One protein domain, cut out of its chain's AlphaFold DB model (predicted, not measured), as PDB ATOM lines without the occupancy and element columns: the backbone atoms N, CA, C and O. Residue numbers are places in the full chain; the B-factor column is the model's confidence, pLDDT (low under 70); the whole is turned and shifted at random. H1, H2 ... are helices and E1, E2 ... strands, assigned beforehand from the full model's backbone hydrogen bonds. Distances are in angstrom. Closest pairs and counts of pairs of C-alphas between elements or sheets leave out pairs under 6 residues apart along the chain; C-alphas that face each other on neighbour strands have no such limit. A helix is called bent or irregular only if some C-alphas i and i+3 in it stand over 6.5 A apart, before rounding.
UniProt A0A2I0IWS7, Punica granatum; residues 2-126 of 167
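AT A GLANCE: This is residues 2 to 126 of the 167 residues of a protein of Punica granatum (UniProt A0A2I0IWS7). Two short parallel strands, E1 and E2, run side by side through the middle, with the long helix H2 packed along one side of them and the long helix H7 set more loosely on the other side, near E2. H1 lies beside H2, H5 crosses H2 steeply, and H3, H4 and H5 gather at the end of the longest axis away from H7. The printed part has 125 residues with seven named helices and two named strands, in the order H1 E1 H2 E2 H3 H4 H5 H6 H7, and its class is mostly helix. It is compact, with a radius of gyration of the C-alphas of 14.8 A and spans of 44 by 35 by 22 A.

IN THESE COORDINATES: H1, residues 2 to 8, begins with C-alpha 2 at (17.164, 16.788, -47.295). E1 is residues 11 to 16, 16.0 A long. H2, residues 24 to 43, is 28.9 A long; it has a kink of 38 degrees near residue 37 and is irregular, with C-alphas 39 and 42 standing 7.8 A apart. E2, residues 46 to 51, is 16.6 A long and begins with C-alpha 46 at (3.422, 16.642, -36.350). H3 is residues 56 to 61, H4 residues 64 to 72, and H5 residues 78 to 91, 19.9 A long. H6 is residues 99 to 102. H7, residues 106 to 125, is 27.7 A long and ends with C-alpha 125 at (4.847, 28.165, -30.449).

HOW THE PARTS SIT: H1 touches residues 29 to 36 of H2, the same way at a shallow tilt of 9 degrees; the closest C-alphas, of His 7 and Cys 36, are 6.2 A apart. E1 and E2 are parallel neighbours, 17 degrees between their directions, with N 12 and O 46 at 2.9 A and N 50 and O 14 at 2.8 A, within hydrogen-bond range. E1, H2 and E2 form a strand-helix-strand unit, two parallel strands joined through a helix, with a right-handed crossover. H2 touches H5 at a steep tilt of 55 degrees, the closest C-alphas being those of Val 31 and Ala 87, 5.6 A apart. H3 touches residues 88 to 91 of H5, opposite ways at a shallow tilt of 31 degrees; the closest C-alphas, of Arg 60 and Arg 89, are 4.1 A apart. H3 and H4 touch only at the corner, closest at the C-alphas of Glu 58 and Gly 64, 5.9 A apart. H4 and H5 are near each other, with 5 pairs of C-alphas within 10 A. Residues 50 to 51 of E2 pair in parallel with residues 97 to 98, a short pairing outside the named strands. H6 and H7 only just touch, only at the corner, with 3 pairs of C-alphas within 8 A; the closest are those of Val 99 and Phe 109, 6.1 A apart. E2 and H7 are near each other, with 7 pairs of C-alphas within 10 A, while H2 and H7 are apart. In H1, H3, H4, H5 and H7 every O i to N i+4 pair is within hydrogen-bond range, in H2 14 of 16 are, and H6 is too short for such a pair.

THE WHOLE: The two C-alphas farthest apart, of Arg 72 and Ser 126, are 44.6 A from each other. The printed part has no cut, and no link is long. The mean pLDDT of the printed part is 88.5, and residues 122 to 126 are under 70.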
ATOM      1  N   LEU A   2      18.604  16.941 -47.569       70.19
ATOM      2  CA  LEU A   2      17.164  16.788 -47.295       70.19
ATOM      3  C   LEU A   2      16.829  16.049 -45.984       70.19
ATOM      4  O   LEU A   2      15.993  16.505 -45.216       70.19
ATOM      5  N   ILE A   3      17.576  14.993 -45.647       73.31
ATOM      6  CA  ILE A   3      17.412  14.260 -44.373       73.31
ATOM      7  C   ILE A   3      17.600  15.184 -43.158       73.31
ATOM      8  O   ILE A   3      16.822  15.145 -42.213       73.31
ATOM      9  N   SER A   4      18.588  16.085 -43.204       75.19
ATOM     10  CA  SER A   4      18.800  17.061 -42.129       75.19
ATOM     11  C   SER A   4      17.605  18.004 -41.966       75.19
ATOM     12  O   SER A   4      17.208  18.277 -40.837       75.19
ATOM     13  N   ALA A   5      16.981  18.448 -43.061       79.69
ATOM     14  CA  ALA A   5      15.765  19.253 -42.984       79.69
ATOM     15  C   ALA A   5      14.603  18.469 -42.349       79.69
ATOM     16  O   ALA A   5      13.888  19.026 -41.519       79.69
ATOM     17  N   ILE A   6      14.462  17.174 -42.657       78.19
ATOM     18  CA  ILE A   6      13.457  16.296 -42.032       78.19
ATOM     19  C   ILE A   6      13.670  16.227 -40.511       78.19
ATOM     20  O   ILE A   6      12.723  16.435 -39.759       78.19
ATOM     21  N   HIS A   7      14.906  16.028 -40.043       77.38
ATOM     22  CA  HIS A   7      15.196  15.943 -38.605       77.38
ATOM     23  C   HIS A   7      14.945  17.245 -37.830       77.38
ATOM     24  O   HIS A   7      14.603  17.187 -36.653       77.38
ATOM     25  N   HIS A   8      15.122  18.409 -38.463       79.25
ATOM     26  CA  HIS A   8      14.903  19.714 -37.823       79.25
ATOM     27  C   HIS A   8      13.481  20.259 -38.028       79.25
ATOM     28  O   HIS A   8      13.141  21.325 -37.507       79.25
ATOM     29  N   SER A   9      12.640  19.556 -38.787       83.00
ATOM     30  CA  SER A   9      11.261  19.963 -39.029       83.00
ATOM     31  C   SER A   9      10.386  19.648 -37.820       83.00
ATOM     32  O   SER A   9      10.523  18.609 -37.187       83.00
ATOM     33  N   ARG A  10       9.450  20.546 -37.495       84.19
ATOM     34  CA  ARG A  10       8.419  20.301 -36.467       84.19
ATOM     35  C   ARG A  10       7.135  19.725 -37.055       84.19
ATOM     36  O   ARG A  10       6.330  19.147 -36.333       84.19
ATOM     37  N   ILE A  11       6.921  19.941 -38.346       86.88
ATOM     38  CA  ILE A  11       5.739  19.514 -39.081       86.88
ATOM     39  C   ILE A  11       6.235  18.909 -40.386       86.88
ATOM     40  O   ILE A  11       6.969  19.561 -41.124       86.88
ATOM     41  N   ALA A  12       5.817  17.682 -40.661       90.69
ATOM     42  CA  ALA A  12       6.015  17.027 -41.939       90.69
ATOM     43  C   ALA A  12       4.657  16.861 -42.625       90.69
ATOM     44  O   ALA A  12       3.730  16.274 -42.058       90.69
ATOM     45  N   ILE A  13       4.549  17.391 -43.841       92.56
ATOM     46  CA  ILE A  13       3.378  17.233 -44.702       92.56
ATOM     47  C   ILE A  13       3.771  16.250 -45.798       92.56
ATOM     48  O   ILE A  13       4.749  16.484 -46.506       92.56
ATOM     49  N   ILE A  14       3.034  15.150 -45.919       94.62
ATOM     50  CA  ILE A  14       3.249  14.161 -46.977       94.62
ATOM     51  C   ILE A  14       2.110  14.300 -47.970       94.62
ATOM     52  O   ILE A  14       0.957  14.163 -47.579       94.62
ATOM     53  N   ILE A  15       2.422  14.540 -49.238       94.75
ATOM     54  CA  ILE A  15       1.418  14.619 -50.300       94.75
ATOM     55  C   ILE A  15       1.498  13.331 -51.111       94.75
ATOM     56  O   ILE A  15       2.392  13.167 -51.940       94.75
ATOM     57  N   PHE A  16       0.579  12.405 -50.856       96.88
ATOM     58  CA  PHE A  16       0.418  11.216 -51.675       96.88
ATOM     59  C   PHE A  16      -0.327  11.580 -52.953       96.88
ATOM     60  O   PHE A  16      -1.413  12.148 -52.914       96.88
ATOM     61  N   SER A  17       0.267  11.212 -54.079       95.19
ATOM     62  CA  SER A  17      -0.341  11.255 -55.405       95.19
ATOM     63  C   SER A  17      -0.231   9.879 -56.052       95.19
ATOM     64  O   SER A  17       0.525   9.024 -55.578       95.19
ATOM     65  N   THR A  18      -0.938   9.668 -57.162       94.50
ATOM     66  CA  THR A  18      -0.925   8.394 -57.899       94.50
ATOM     67  C   THR A  18       0.494   7.891 -58.213       94.50
ATOM     68  O   THR A  18       0.742   6.690 -58.143       94.50
ATOM     69  N   ASN A  19       1.439   8.803 -58.481       95.06
ATOM     70  CA  ASN A  19       2.808   8.479 -58.909       95.06
ATOM     71  C   ASN A  19       3.852   8.594 -57.779       95.06
ATOM     72  O   ASN A  19       5.047   8.424 -58.017       95.06
ATOM     73  N   TYR A  20       3.440   8.891 -56.540       96.69
ATOM     74  CA  TYR A  20       4.367   9.060 -55.410       96.69
ATOM     75  C   TYR A  20       5.278   7.837 -55.227       96.69
ATOM     76  O   TYR A  20       6.481   7.967 -54.996       96.69
ATOM     77  N   ALA A  21       4.707   6.637 -55.365       96.06
ATOM     78  CA  ALA A  21       5.411   5.378 -55.161       96.06
ATOM     79  C   ALA A  21       6.377   4.998 -56.297       96.06
ATOM     80  O   ALA A  21       7.208   4.113 -56.094       96.06
ATOM     81  N   ASP A  22       6.322   5.662 -57.459       94.19
ATOM     82  CA  ASP A  22       7.315   5.468 -58.524       94.19
ATOM     83  C   ASP A  22       8.683   6.062 -58.125       94.19
ATOM     84  O   ASP A  22       9.738   5.590 -58.556       94.19
ATOM     85  N   SER A  23       8.683   7.085 -57.262       94.62
ATOM     86  CA  SER A  23       9.895   7.760 -56.802       94.62
ATOM     87  C   SER A  23      10.516   7.039 -55.609       94.62
ATOM     88  O   SER A  23      10.045   7.119 -54.471       94.62
ATOM     89  N   LYS A  24      11.669   6.404 -55.849       94.31
ATOM     90  CA  LYS A  24      12.526   5.857 -54.787       94.31
ATOM     91  C   LYS A  24      12.820   6.889 -53.697       94.31
ATOM     92  O   LYS A  24      12.840   6.549 -52.517       94.31
ATOM     93  N   TRP A  25      13.051   8.136 -54.098       93.00
ATOM     94  CA  TRP A  25      13.389   9.209 -53.178       93.00
ATOM     95  C   TRP A  25      12.222   9.515 -52.230       93.00
ATOM     96  O   TRP A  25      12.413   9.525 -51.018       93.00
ATOM     97  N   CYS A  26      10.999   9.635 -52.756       95.44
ATOM     98  CA  CYS A  26       9.798   9.873 -51.949       95.44
ATOM     99  C   CYS A  26       9.540   8.743 -50.936       95.44
ATOM    100  O   CYS A  26       9.115   8.989 -49.805       95.44
ATOM    101  N   LEU A  27       9.829   7.493 -51.310       96.56
ATOM    102  CA  LEU A  27       9.715   6.345 -50.406       96.56
ATOM    103  C   LEU A  27      10.798   6.342 -49.315       96.56
ATOM    104  O   LEU A  27      10.515   6.002 -48.165       96.56
ATOM    105  N   GLN A  28      12.024   6.750 -49.643       95.06
ATOM    106  CA  GLN A  28      13.106   6.895 -48.663       95.06
ATOM    107  C   GLN A  28      12.833   8.029 -47.669       95.06
ATOM    108  O   GLN A  28      13.027   7.851 -46.467       95.06
ATOM    109  N   GLU A  29      12.331   9.165 -48.146       94.19
ATOM    110  CA  GLU A  29      11.931  10.282 -47.288       94.19
ATOM    111  C   GLU A  29      10.790   9.908 -46.358       94.19
ATOM    112  O   GLU A  29      10.850  10.222 -45.173       94.19
ATOM    113  N   LEU A  30       9.783   9.187 -46.860       96.38
ATOM    114  CA  LEU A  30       8.660   8.726 -46.048       96.38
ATOM    115  C   LEU A  30       9.132   7.902 -44.843       96.38
ATOM    116  O   LEU A  30       8.668   8.115 -43.721       96.38
ATOM    117  N   VAL A  31      10.074   6.982 -45.068       96.50
ATOM    118  CA  VAL A  31      10.673   6.185 -43.988       96.50
ATOM    119  C   VAL A  31      11.335   7.089 -42.951       96.50
ATOM    120  O   VAL A  31      11.144   6.887 -41.752       96.50
ATOM    121  N   GLU A  32      12.094   8.090 -43.388       94.38
ATOM    122  CA  GLU A  32      12.821   8.972 -42.475       94.38
ATOM    123  C   GLU A  32      11.896   9.921 -41.704       94.38
ATOM    124  O   GLU A  32      12.054  10.106 -40.495       94.38
ATOM    125  N   ILE A  33      10.857  10.438 -42.363       94.00
ATOM    126  CA  ILE A  33       9.800  11.241 -41.742       94.00
ATOM    127  C   ILE A  33       9.104  10.448 -40.634       94.00
ATOM    128  O   ILE A  33       8.896  10.972 -39.539       94.00
ATOM    129  N   LEU A  34       8.760   9.179 -40.877       94.62
ATOM    130  CA  LEU A  34       8.091   8.345 -39.874       94.62
ATOM    131  C   LEU A  34       9.005   7.991 -38.700       94.62
ATOM    132  O   LEU A  34       8.542   7.970 -37.558       94.62
ATOM    133  N   LYS A  35      10.304   7.770 -38.936       92.94
ATOM    134  CA  LYS A  35      11.279   7.623 -37.842       92.94
ATOM    135  C   LYS A  35      11.346   8.886 -36.987       92.94
ATOM    136  O   LYS A  35      11.259   8.792 -35.764       92.94
ATOM    137  N   CYS A  36      11.444  10.056 -37.620       88.06
ATOM    138  CA  CYS A  36      11.451  11.339 -36.920       88.06
ATOM    139  C   CYS A  36      10.152  11.552 -36.143       88.06
ATOM    140  O   CYS A  36      10.198  11.927 -34.973       88.06
ATOM    141  N   ASN A  37       8.999  11.232 -36.740       88.62
ATOM    142  CA  ASN A  37       7.724  11.301 -36.041       88.62
ATOM    143  C   ASN A  37       7.739  10.421 -34.792       88.62
ATOM    144  O   ASN A  37       7.435  10.928 -33.725       88.62
ATOM    145  N   LYS A  38       8.158   9.154 -34.881       89.62
ATOM    146  CA  LYS A  38       8.234   8.256 -33.716       89.62
ATOM    147  C   LYS A  38       9.160   8.789 -32.622       89.62
ATOM    148  O   LYS A  38       8.793   8.747 -31.453       89.62
ATOM    149  N   MET A  39      10.322   9.321 -32.996       86.00
ATOM    150  CA  MET A  39      11.310   9.853 -32.051       86.00
ATOM    151  C   MET A  39      10.832  11.139 -31.359       86.00
ATOM    152  O   MET A  39      11.028  11.319 -30.157       86.00
ATOM    153  N   TYR A  40      10.169  12.029 -32.099       81.06
ATOM    154  CA  TYR A  40       9.827  13.375 -31.636       81.06
ATOM    155  C   TYR A  40       8.324  13.598 -31.410       81.06
ATOM    156  O   TYR A  40       7.911  14.724 -31.127       81.06
ATOM    157  N   ARG A  41       7.489  12.549 -31.467       79.56
ATOM    158  CA  ARG A  41       6.024  12.643 -31.293       79.56
ATOM    159  C   ARG A  41       5.640  13.341 -29.994       79.56
ATOM    160  O   ARG A  41       4.761  14.196 -29.981       79.56
ATOM    161  N   HIS A  42       6.328  12.998 -28.907       76.81
ATOM    162  CA  HIS A  42       6.102  13.577 -27.581       76.81
ATOM    163  C   HIS A  42       6.686  14.991 -27.421       76.81
ATOM    164  O   HIS A  42       6.351  15.683 -26.468       76.81
ATOM    165  N   HIS A  43       7.495  15.442 -28.382       75.25
ATOM    166  CA  HIS A  43       8.098  16.776 -28.441       75.25
ATOM    167  C   HIS A  43       7.339  17.712 -29.400       75.25
ATOM    168  O   HIS A  43       7.853  18.744 -29.832       75.25
ATOM    169  N   GLY A  44       6.100  17.348 -29.754       75.12
ATOM    170  CA  GLY A  44       5.229  18.156 -30.603       75.12
ATOM    171  C   GLY A  44       5.520  18.045 -32.100       75.12
ATOM    172  O   GLY A  44       5.056  18.899 -32.854       75.12
ATOM    173  N   HIS A  45       6.265  17.025 -32.545       82.06
ATOM    174  CA  HIS A  45       6.417  16.755 -33.972       82.06
ATOM    175  C   HIS A  45       5.088  16.289 -34.577       82.06
ATOM    176  O   HIS A  45       4.456  15.348 -34.088       82.06
ATOM    177  N   MET A  46       4.683  16.916 -35.677       84.81
ATOM    178  CA  MET A  46       3.422  16.642 -36.350       84.81
ATOM    179  C   MET A  46       3.632  15.996 -37.712       84.81
ATOM    180  O   MET A  46       4.533  16.371 -38.455       84.81
ATOM    181  N   LEU A  47       2.766  15.044 -38.048       89.31
ATOM    182  CA  LEU A  47       2.721  14.416 -39.361       89.31
ATOM    183  C   LEU A  47       1.322  14.559 -39.939       89.31
ATOM    184  O   LEU A  47       0.352  14.227 -39.258       89.31
ATOM    185  N   ILE A  48       1.234  15.060 -41.168       90.81
ATOM    186  CA  ILE A  48      -0.033  15.304 -41.854       90.81
ATOM    187  C   ILE A  48       0.040  14.690 -43.253       90.81
ATOM    188  O   ILE A  48       0.708  15.250 -44.125       90.81
ATOM    189  N   PRO A  49      -0.610  13.541 -43.479       94.00
ATOM    190  CA  PRO A  49      -0.765  13.004 -44.817       94.00
ATOM    191  C   PRO A  49      -1.941  13.677 -45.542       94.00
ATOM    192  O   PRO A  49      -3.043  13.807 -45.001       94.00
ATOM    193  N   ILE A  50      -1.681  14.081 -46.781       94.12
ATOM    194  CA  ILE A  50      -2.623  14.636 -47.749       94.12
ATOM    195  C   ILE A  50      -2.705  13.664 -48.919       94.12
ATOM    196  O   ILE A  50      -1.681  13.186 -49.407       94.12
ATOM    197  N   PHE A  51      -3.920  13.390 -49.371       92.88
ATOM    198  CA  PHE A  51      -4.215  12.468 -50.456       92.88
ATOM    199  C   PHE A  51      -4.779  13.258 -51.632       92.88
ATOM    200  O   PHE A  51      -5.828  13.892 -51.516       92.88
ATOM    201  N   TYR A  52      -4.034  13.268 -52.735       92.38
ATOM    202  CA  TYR A  52      -4.346  14.004 -53.953       92.38
ATOM    203  C   TYR A  52      -4.554  13.028 -55.110       92.38
ATOM    204  O   TYR A  52      -3.587  12.410 -55.570       92.38
ATOM    205  N   ASN A  53      -5.796  12.880 -55.585       90.94
ATOM    206  CA  ASN A  53      -6.160  11.917 -56.626       90.94
ATOM    207  C   ASN A  53      -5.691  10.478 -56.317       90.94
ATOM    208  O   ASN A  53      -5.256   9.731 -57.203       90.94
ATOM    209  N   VAL A  54      -5.710  10.089 -55.039       93.56
ATOM    210  CA  VAL A  54      -5.370   8.733 -54.599       93.56
ATOM    211  C   VAL A  54      -6.084   8.399 -53.299       93.56
ATOM    212  O   VAL A  54      -6.026   9.150 -52.336       93.56
ATOM    213  N   GLU A  55      -6.701   7.227 -53.240       92.62
ATOM    214  CA  GLU A  55      -7.403   6.794 -52.037       92.62
ATOM    215  C   GLU A  55      -6.426   6.386 -50.920       92.62
ATOM    216  O   GLU A  55      -5.460   5.649 -51.172       92.62
ATOM    217  N   PRO A  56      -6.696   6.731 -49.646       93.50
ATOM    218  CA  PRO A  56      -5.885   6.267 -48.519       93.50
ATOM    219  C   PRO A  56      -5.764   4.746 -48.439       93.50
ATOM    220  O   PRO A  56      -4.730   4.211 -48.029       93.50
ATOM    221  N   SER A  57      -6.804   4.031 -48.874       95.00
ATOM    222  CA  SER A  57      -6.798   2.570 -48.937       95.00
ATOM    223  C   SER A  57      -5.792   2.026 -49.959       95.00
ATOM    224  O   SER A  57      -5.121   1.037 -49.658       95.00
ATOM    225  N   GLU A  58      -5.622   2.694 -51.106       96.06
ATOM    226  CA  GLU A  58      -4.631   2.331 -52.122       96.06
ATOM    227  C   GLU A  58      -3.206   2.541 -51.616       96.06
ATOM    228  O   GLU A  58      -2.358   1.669 -51.803       96.06
ATOM    229  N   VAL A  59      -2.951   3.637 -50.897       97.12
ATOM    230  CA  VAL A  59      -1.648   3.887 -50.259       97.12
ATOM    231  C   VAL A  59      -1.369   2.857 -49.170       97.12
ATOM    232  O   VAL A  59      -0.287   2.268 -49.141       97.12
ATOM    233  N   ARG A  60      -2.344   2.595 -48.288       96.75
ATOM    234  CA  ARG A  60      -2.197   1.693 -47.135       96.75
ATOM    235  C   ARG A  60      -1.973   0.240 -47.539       96.75
ATOM    236  O   ARG A  60      -1.190  -0.453 -46.886       96.75
ATOM    237  N   ASN A  61      -2.676  -0.211 -48.574       97.06
ATOM    238  CA  ASN A  61      -2.637  -1.594 -49.046       97.06
ATOM    239  C   ASN A  61      -1.705  -1.784 -50.251       97.06
ATOM    240  O   ASN A  61      -1.544  -2.914 -50.707       97.06
ATOM    241  N   GLN A  62      -1.115  -0.698 -50.769       97.25
ATOM    242  CA  GLN A  62      -0.318  -0.682 -51.997       97.25
ATOM    243  C   GLN A  62      -1.057  -1.375 -53.151       97.25
ATOM    244  O   GLN A  62      -0.536  -2.285 -53.795       97.25
ATOM    245  N   SER A  63      -2.300  -0.951 -53.385       97.38
ATOM    246  CA  SER A  63      -3.197  -1.473 -54.422       97.38
ATOM    247  C   SER A  63      -3.519  -0.410 -55.475       97.38
ATOM    248  O   SER A  63      -3.090   0.735 -55.352       97.38
ATOM    249  N   GLY A  64      -4.263  -0.786 -56.517       96.06
ATOM    250  CA  GLY A  64      -4.632   0.138 -57.592       96.06
ATOM    251  C   GLY A  64      -3.412   0.706 -58.322       96.06
ATOM    252  O   GLY A  64      -2.344   0.085 -58.354       96.06
ATOM    253  N   LYS A  65      -3.554   1.913 -58.876       95.81
ATOM    254  CA  LYS A  65      -2.476   2.576 -59.632       95.81
ATOM    255  C   LYS A  65      -1.281   2.915 -58.744       95.81
ATOM    256  O   LYS A  65      -0.135   2.784 -59.178       95.81
ATOM    257  N   PHE A  66      -1.538   3.283 -57.490       97.06
ATOM    258  CA  PHE A  66      -0.479   3.520 -56.513       97.06
ATOM    259  C   PHE A  66       0.357   2.253 -56.276       97.06
ATOM    260  O   PHE A  66       1.589   2.293 -56.271       97.06
ATOM    261  N   GLY A  67      -0.313   1.108 -56.124       97.06
ATOM    262  CA  GLY A  67       0.305  -0.207 -55.970       97.06
ATOM    263  C   GLY A  67       1.131  -0.641 -57.176       97.06
ATOM    264  O   GLY A  67       2.217  -1.194 -57.014       97.06
ATOM    265  N   GLU A  68       0.666  -0.352 -58.391       96.88
ATOM    266  CA  GLU A  68       1.447  -0.590 -59.608       96.88
ATOM    267  C   GLU A  68       2.760   0.202 -59.603       96.88
ATOM    268  O   GLU A  68       3.818  -0.369 -59.883       96.88
ATOM    269  N   GLY A  69       2.715   1.487 -59.232       95.75
ATOM    270  CA  GLY A  69       3.922   2.303 -59.089       95.75
ATOM    271  C   GLY A  69       4.842   1.799 -57.984       95.75
ATOM    272  O   GLY A  69       6.049   1.638 -58.186       95.75
ATOM    273  N   PHE A  70       4.262   1.404 -56.849       97.25
ATOM    274  CA  PHE A  70       5.013   0.757 -55.783       97.25
ATOM    275  C   PHE A  70       5.689  -0.528 -56.258       97.25
ATOM    276  O   PHE A  70       6.849  -0.747 -55.931       97.25
ATOM    277  N   ASN A  71       5.038  -1.373 -57.055       95.25
ATOM    278  CA  ASN A  71       5.645  -2.605 -57.561       95.25
ATOM    279  C   ASN A  71       6.811  -2.325 -58.520       95.25
ATOM    280  O   ASN A  71       7.831  -3.010 -58.433       95.25
ATOM    281  N   ARG A  72       6.714  -1.279 -59.350       93.88
ATOM    282  CA  ARG A  72       7.797  -0.838 -60.248       93.88
ATOM    283  C   ARG A  72       8.980  -0.182 -59.529       93.88
ATOM    284  O   ARG A  72      10.053  -0.065 -60.121       93.88
ATOM    285  N   SER A  73       8.814   0.251 -58.277       90.88
ATOM    286  CA  SER A  73       9.856   1.003 -57.572       90.88
ATOM    287  C   SER A  73      11.146   0.195 -57.366       90.88
ATOM    288  O   SER A  73      11.129  -0.974 -56.965       90.88
ATOM    289  N   GLN A  74      12.285   0.843 -57.627       91.88
ATOM    290  CA  GLN A  74      13.616   0.223 -57.651       91.88
ATOM    291  C   GLN A  74      14.256   0.169 -56.251       91.88
ATOM    292  O   GLN A  74      15.194   0.912 -55.935       91.88
ATOM    293  N   ALA A  75      13.734  -0.701 -55.385       93.44
ATOM    294  CA  ALA A  75      14.386  -1.026 -54.115       93.44
ATOM    295  C   ALA A  75      15.741  -1.717 -54.359       93.44
ATOM    296  O   ALA A  75      15.901  -2.449 -55.332       93.44
ATOM    297  N   LYS A  76      16.723  -1.473 -53.485       94.44
ATOM    298  CA  LYS A  76      18.038  -2.136 -53.518       94.44
ATOM    299  C   LYS A  76      17.913  -3.622 -53.202       94.44
ATOM    300  O   LYS A  76      18.610  -4.435 -53.793       94.44
ATOM    301  N   ASP A  77      17.037  -3.944 -52.258       95.12
ATOM    302  CA  ASP A  77      16.804  -5.288 -51.757       95.12
ATOM    303  C   ASP A  77      15.386  -5.412 -51.173       95.12
ATOM    304  O   ASP A  77      14.603  -4.454 -51.119       95.12
ATOM    305  N   GLN A  78      15.050  -6.626 -50.737       95.69
ATOM    306  CA  GLN A  78      13.754  -6.921 -50.135       95.69
ATOM    307  C   GLN A  78      13.548  -6.199 -48.795       95.69
ATOM    308  O   GLN A  78      12.414  -5.885 -48.438       95.69
ATOM    309  N   THR A  79      14.625  -5.912 -48.062       97.31
ATOM    310  CA  THR A  79      14.568  -5.220 -46.771       97.31
ATOM    311  C   THR A  79      14.157  -3.757 -46.949       97.31
ATOM    312  O   THR A  79      13.267  -3.286 -46.241       97.31
ATOM    313  N   GLU A  80      14.729  -3.048 -47.926       97.00
ATOM    314  CA  GLU A  80      14.337  -1.681 -48.296       97.00
ATOM    315  C   GLU A  80      12.877  -1.658 -48.773       97.00
ATOM    316  O   GLU A  80      12.095  -0.812 -48.332       97.00
ATOM    317  N   LYS A  81      12.473  -2.633 -49.600       97.12
ATOM    318  CA  LYS A  81      11.087  -2.746 -50.076       97.12
ATOM    319  C   LYS A  81      10.093  -2.932 -48.927       97.12
ATOM    320  O   LYS A  81       9.030  -2.310 -48.930       97.12
ATOM    321  N   GLU A  82      10.429  -3.766 -47.946       98.00
ATOM    322  CA  GLU A  82       9.574  -4.001 -46.782       98.00
ATOM    323  C   GLU A  82       9.504  -2.774 -45.866       98.00
ATOM    324  O   GLU A  82       8.424  -2.418 -45.398       98.00
ATOM    325  N   ALA A  83      10.616  -2.056 -45.681       98.06
ATOM    326  CA  ALA A  83      10.614  -0.797 -44.941       98.06
ATOM    327  C   ALA A  83       9.661   0.232 -45.573       98.06
ATOM    328  O   ALA A  83       8.901   0.890 -44.860       98.06
ATOM    329  N   TRP A  84       9.643   0.335 -46.907       98.25
ATOM    330  CA  TRP A  84       8.690   1.189 -47.622       98.25
ATOM    331  C   TRP A  84       7.244   0.720 -47.458       98.25
ATOM    332  O   TRP A  84       6.362   1.546 -47.236       98.25
ATOM    333  N   ARG A  85       6.990  -0.593 -47.521       98.25
ATOM    334  CA  ARG A  85       5.652  -1.169 -47.315       98.25
ATOM    335  C   ARG A  85       5.097  -0.822 -45.934       98.25
ATOM    336  O   ARG A  85       3.969  -0.343 -45.820       98.25
ATOM    337  N   VAL A  86       5.900  -1.015 -44.889       98.31
ATOM    338  CA  VAL A  86       5.528  -0.667 -43.510       98.31
ATOM    339  C   VAL A  86       5.256   0.831 -43.386       98.31
ATOM    340  O   VAL A  86       4.243   1.221 -42.807       98.31
ATOM    341  N   ALA A  87       6.116   1.663 -43.972       97.94
ATOM    342  CA  ALA A  87       5.978   3.113 -43.943       97.94
ATOM    343  C   ALA A  87       4.681   3.598 -44.617       97.94
ATOM    344  O   ALA A  87       3.930   4.381 -44.036       97.94
ATOM    345  N   LEU A  88       4.373   3.089 -45.810       97.94
ATOM    346  CA  LEU A  88       3.145   3.409 -46.542       97.94
ATOM    347  C   LEU A  88       1.891   2.957 -45.791       97.94
ATOM    348  O   LEU A  88       0.915   3.703 -45.704       97.94
ATOM    349  N   ARG A  89       1.925   1.762 -45.195       97.94
ATOM    350  CA  ARG A  89       0.823   1.254 -44.373       97.94
ATOM    351  C   ARG A  89       0.575   2.127 -43.145       97.94
ATOM    352  O   ARG A  89      -0.578   2.422 -42.828       97.94
ATOM    353  N   GLU A  90       1.639   2.525 -42.453       96.19
ATOM    354  CA  GLU A  90       1.550   3.395 -41.281       96.19
ATOM    355  C   GLU A  90       0.979   4.763 -41.661       96.19
ATOM    356  O   GLU A  90      -0.023   5.183 -41.085       96.19
ATOM    357  N   ALA A  91       1.543   5.410 -42.683       94.88
ATOM    358  CA  ALA A  91       1.086   6.716 -43.144       94.88
ATOM    359  C   ALA A  91      -0.362   6.689 -43.664       94.88
ATOM    360  O   ALA A  91      -1.142   7.574 -43.330       94.88
ATOM    361  N   GLY A  92      -0.751   5.638 -44.396       92.69
ATOM    362  CA  GLY A  92      -2.120   5.433 -44.883       92.69
ATOM    363  C   GLY A  92      -3.148   5.089 -43.796       92.69
ATOM    364  O   GLY A  92      -4.334   4.974 -44.090       92.69
ATOM    365  N   THR A  93      -2.718   4.892 -42.544       90.38
ATOM    366  CA  THR A  93      -3.612   4.663 -41.391       90.38
ATOM    367  C   THR A  93      -3.838   5.937 -40.567       90.38
ATOM    368  O   THR A  93      -4.751   5.992 -39.744       90.38
ATOM    369  N   ILE A  94      -3.016   6.969 -40.761       88.44
ATOM    370  CA  ILE A  94      -3.132   8.236 -40.037       88.44
ATOM    371  C   ILE A  94      -4.346   9.007 -40.565       88.44
ATOM    372  O   ILE A  94      -4.564   9.062 -41.773       88.44
ATOM    373  N   SER A  95      -5.118   9.622 -39.658       76.81
ATOM    374  CA  SER A  95      -6.226  10.516 -40.018       76.81
ATOM    375  C   SER A  95      -5.763  11.565 -41.025       76.81
ATOM    376  O   SER A  95      -4.762  12.250 -40.807       76.81
ATOM    377  N   SER A  96      -6.493  11.667 -42.127       74.56
ATOM    378  CA  SER A  96      -5.990  12.251 -43.361       74.56
ATOM    379  C   SER A  96      -6.889  13.336 -43.923       74.56
ATOM    380  O   SER A  96      -8.051  13.435 -43.545       74.56
ATOM    381  N   TRP A  97      -6.327  14.106 -44.852       78.62
ATOM    382  CA  TRP A  97      -7.030  15.117 -45.637       78.62
ATOM    383  C   TRP A  97      -7.049  14.675 -47.102       78.62
ATOM    384  O   TRP A  97      -6.013  14.250 -47.620       78.62
ATOM    385  N   HIS A  98      -8.201  14.753 -47.754       78.94
ATOM    386  CA  HIS A  98      -8.424  14.317 -49.126       78.94
ATOM    387  C   HIS A  98      -8.835  15.502 -49.998       78.94
ATOM    388  O   HIS A  98      -9.919  16.057 -49.824       78.94
ATOM    389  N   VAL A  99      -7.978  15.879 -50.949       72.06
ATOM    390  CA  VAL A  99      -8.178  17.086 -51.773       72.06
ATOM    391  C   VAL A  99      -9.511  17.033 -52.513       72.06
ATOM    392  O   VAL A  99     -10.245  18.014 -52.523       72.06
ATOM    393  N   ASP A 100      -9.858  15.860 -53.044       74.62
ATOM    394  CA  ASP A 100     -11.038  15.691 -53.898       74.62
ATOM    395  C   ASP A 100     -12.353  15.571 -53.109       74.62
ATOM    396  O   ASP A 100     -13.429  15.625 -53.698       74.62
ATOM    397  N   HIS A 101     -12.288  15.369 -51.786       78.00
ATOM    398  CA  HIS A 101     -13.482  15.176 -50.946       78.00
ATOM    399  C   HIS A 101     -13.699  16.311 -49.940       78.00
ATOM    400  O   HIS A 101     -14.843  16.586 -49.579       78.00
ATOM    401  N   ASP A 102     -12.629  16.970 -49.493       79.12
ATOM    402  CA  ASP A 102     -12.689  17.946 -48.402       79.12
ATOM    403  C   ASP A 102     -12.851  19.398 -48.888       79.12
ATOM    404  O   ASP A 102     -13.005  20.304 -48.068       79.12
ATOM    405  N   ALA A 103     -12.815  19.644 -50.202       84.06
ATOM    406  CA  ALA A 103     -12.942  20.976 -50.796       84.06
ATOM    407  C   ALA A 103     -13.546  20.928 -52.207       84.06
ATOM    408  O   ALA A 103     -13.580  19.879 -52.847       84.06
ATOM    409  N   ARG A 104     -14.022  22.076 -52.712       83.75
ATOM    410  CA  ARG A 104     -14.542  22.196 -54.088       83.75
ATOM    411  C   ARG A 104     -13.434  22.305 -55.127       83.75
ATOM    412  O   ARG A 104     -13.623  21.874 -56.261       83.75
ATOM    413  N   ASP A 105     -12.313  22.910 -54.749       89.00
ATOM    414  CA  ASP A 105     -11.127  23.062 -55.584       89.00
ATOM    415  C   ASP A 105      -9.836  23.066 -54.742       89.00
ATOM    416  O   ASP A 105      -9.855  23.129 -53.508       89.00
ATOM    417  N   GLU A 106      -8.691  22.985 -55.424       86.38
ATOM    418  CA  GLU A 106      -7.369  22.943 -54.792       86.38
ATOM    419  C   GLU A 106      -7.053  24.214 -53.991       86.38
ATOM    420  O   GLU A 106      -6.367  24.138 -52.971       86.38
ATOM    421  N   ALA A 107      -7.541  25.382 -54.422       90.06
ATOM    422  CA  ALA A 107      -7.259  26.645 -53.748       90.06
ATOM    423  C   ALA A 107      -7.987  26.717 -52.399       90.06
ATOM    424  O   ALA A 107      -7.385  27.096 -51.390       90.06
ATOM    425  N   GLU A 108      -9.251  26.291 -52.362       90.19
ATOM    426  CA  GLU A 108     -10.015  26.120 -51.129       90.19
ATOM    427  C   GLU A 108      -9.338  25.100 -50.204       90.19
ATOM    428  O   GLU A 108      -9.123  25.394 -49.025       90.19
ATOM    429  N   PHE A 109      -8.907  23.949 -50.734       89.62
ATOM    430  CA  PHE A 109      -8.207  22.935 -49.942       89.62
ATOM    431  C   PHE A 109      -6.908  23.466 -49.320       89.62
ATOM    432  O   PHE A 109      -6.666  23.289 -48.123       89.62
ATOM    433  N   ILE A 110      -6.075  24.154 -50.109       89.38
ATOM    434  CA  ILE A 110      -4.844  24.784 -49.619       89.38
ATOM    435  C   ILE A 110      -5.174  25.789 -48.513       89.38
ATOM    436  O   ILE A 110      -4.498  25.797 -47.482       89.38
ATOM    437  N   GLY A 111      -6.230  26.589 -48.681       90.50
ATOM    438  CA  GLY A 111      -6.713  27.510 -47.652       90.50
ATOM    439  C   GLY A 111      -7.041  26.804 -46.334       90.50
ATOM    440  O   GLY A 111      -6.574  27.234 -45.276       90.50
ATOM    441  N   LEU A 112      -7.766  25.682 -46.389       88.38
ATOM    442  CA  LEU A 112      -8.110  24.881 -45.210       88.38
ATOM    443  C   LEU A 112      -6.869  24.291 -44.522       88.38
ATOM    444  O   LEU A 112      -6.752  24.342 -43.294       88.38
ATOM    445  N   VAL A 113      -5.915  23.769 -45.300       87.94
ATOM    446  CA  VAL A 113      -4.652  23.229 -44.775       87.94
ATOM    447  C   VAL A 113      -3.834  24.329 -44.096       87.94
ATOM    448  O   VAL A 113      -3.340  24.130 -42.984       87.94
ATOM    449  N   VAL A 114      -3.713  25.501 -44.724       89.56
ATOM    450  CA  VAL A 114      -2.972  26.648 -44.177       89.56
ATOM    451  C   VAL A 114      -3.619  27.167 -42.896       89.56
ATOM    452  O   VAL A 114      -2.903  27.410 -41.921       89.56
ATOM    453  N   ASP A 115      -4.945  27.301 -42.848       88.31
ATOM    454  CA  ASP A 115      -5.664  27.725 -41.641       88.31
ATOM    455  C   ASP A 115      -5.464  26.724 -40.487       88.31
ATOM    456  O   ASP A 115      -5.089  27.102 -39.369       88.31
ATOM    457  N   HIS A 116      -5.607  25.425 -40.769       84.81
ATOM    458  CA  HIS A 116      -5.385  24.366 -39.786       84.81
ATOM    459  C   HIS A 116      -3.954  24.369 -39.236       84.81
ATOM    460  O   HIS A 116      -3.734  24.289 -38.021       84.81
ATOM    461  N   LEU A 117      -2.969  24.477 -40.128       84.81
ATOM    462  CA  LEU A 117      -1.559  24.537 -39.764       84.81
ATOM    463  C   LEU A 117      -1.236  25.795 -38.967       84.81
ATOM    464  O   LEU A 117      -0.524  25.697 -37.973       84.81
ATOM    465  N   SER A 118      -1.782  26.950 -39.344       85.06
ATOM    466  CA  SER A 118      -1.541  28.220 -38.654       85.06
ATOM    467  C   SER A 118      -1.986  28.152 -37.192       85.06
ATOM    468  O   SER A 118      -1.216  28.493 -36.290       85.06
ATOM    469  N   LYS A 119      -3.176  27.594 -36.933       81.88
ATOM    470  CA  LYS A 119      -3.702  27.365 -35.574       81.88
ATOM    471  C   LYS A 119      -2.816  26.417 -34.762       81.88
ATOM    472  O   LYS A 119      -2.544  26.654 -33.584       81.88
ATOM    473  N   LYS A 120      -2.319  25.351 -35.389       76.44
ATOM    474  CA  LYS A 120      -1.455  24.369 -34.722       76.44
ATOM    475  C   LYS A 120      -0.035  24.869 -34.483       76.44
ATOM    476  O   LYS A 120       0.522  24.603 -33.422       76.44
ATOM    477  N   VAL A 121       0.545  25.616 -35.419       74.62
ATOM    478  CA  VAL A 121       1.848  26.270 -35.248       74.62
ATOM    479  C   VAL A 121       1.783  27.284 -34.113       74.62
ATOM    480  O   VAL A 121       2.713  27.337 -33.314       74.62
ATOM    481  N   PHE A 122       0.687  28.039 -33.992       64.06
ATOM    482  CA  PHE A 122       0.472  28.948 -32.867       64.06
ATOM    483  C   PHE A 122       0.478  28.201 -31.525       64.06
ATOM    484  O   PHE A 122       1.207  28.581 -30.614       64.06
ATOM    485  N   PHE A 123      -0.228  27.070 -31.432       61.16
ATOM    486  CA  PHE A 123      -0.219  26.225 -30.232       61.16
ATOM    487  C   PHE A 123       1.168  25.632 -29.931       61.16
ATOM    488  O   PHE A 123       1.609  25.621 -28.789       61.16
ATOM    489  N   LEU A 124       1.895  25.189 -30.960       59.16
ATOM    490  CA  LEU A 124       3.258  24.660 -30.851       59.16
ATOM    491  C   LEU A 124       4.305  25.736 -30.509       59.16
ATOM    492  O   LEU A 124       5.392  25.408 -30.028       59.16
ATOM    493  N   ARG A 125       4.029  27.004 -30.822       55.66
ATOM    494  CA  ARG A 125       4.847  28.165 -30.449       55.66
ATOM    495  C   ARG A 125       4.467  28.744 -29.099       55.66
ATOM    496  O   ARG A 125       5.269  29.507 -28.576       55.66
ATOM    497  N   SER A 126       3.303  28.387 -28.556       46.59
ATOM    498  CA  SER A 126       2.926  28.733 -27.195       46.59
ATOM    499  C   SER A 126       3.942  28.076 -26.271       46.59
ATOM    500  O   SER A 126       3.942  26.846 -26.131       46.59
TER     501      SER A 126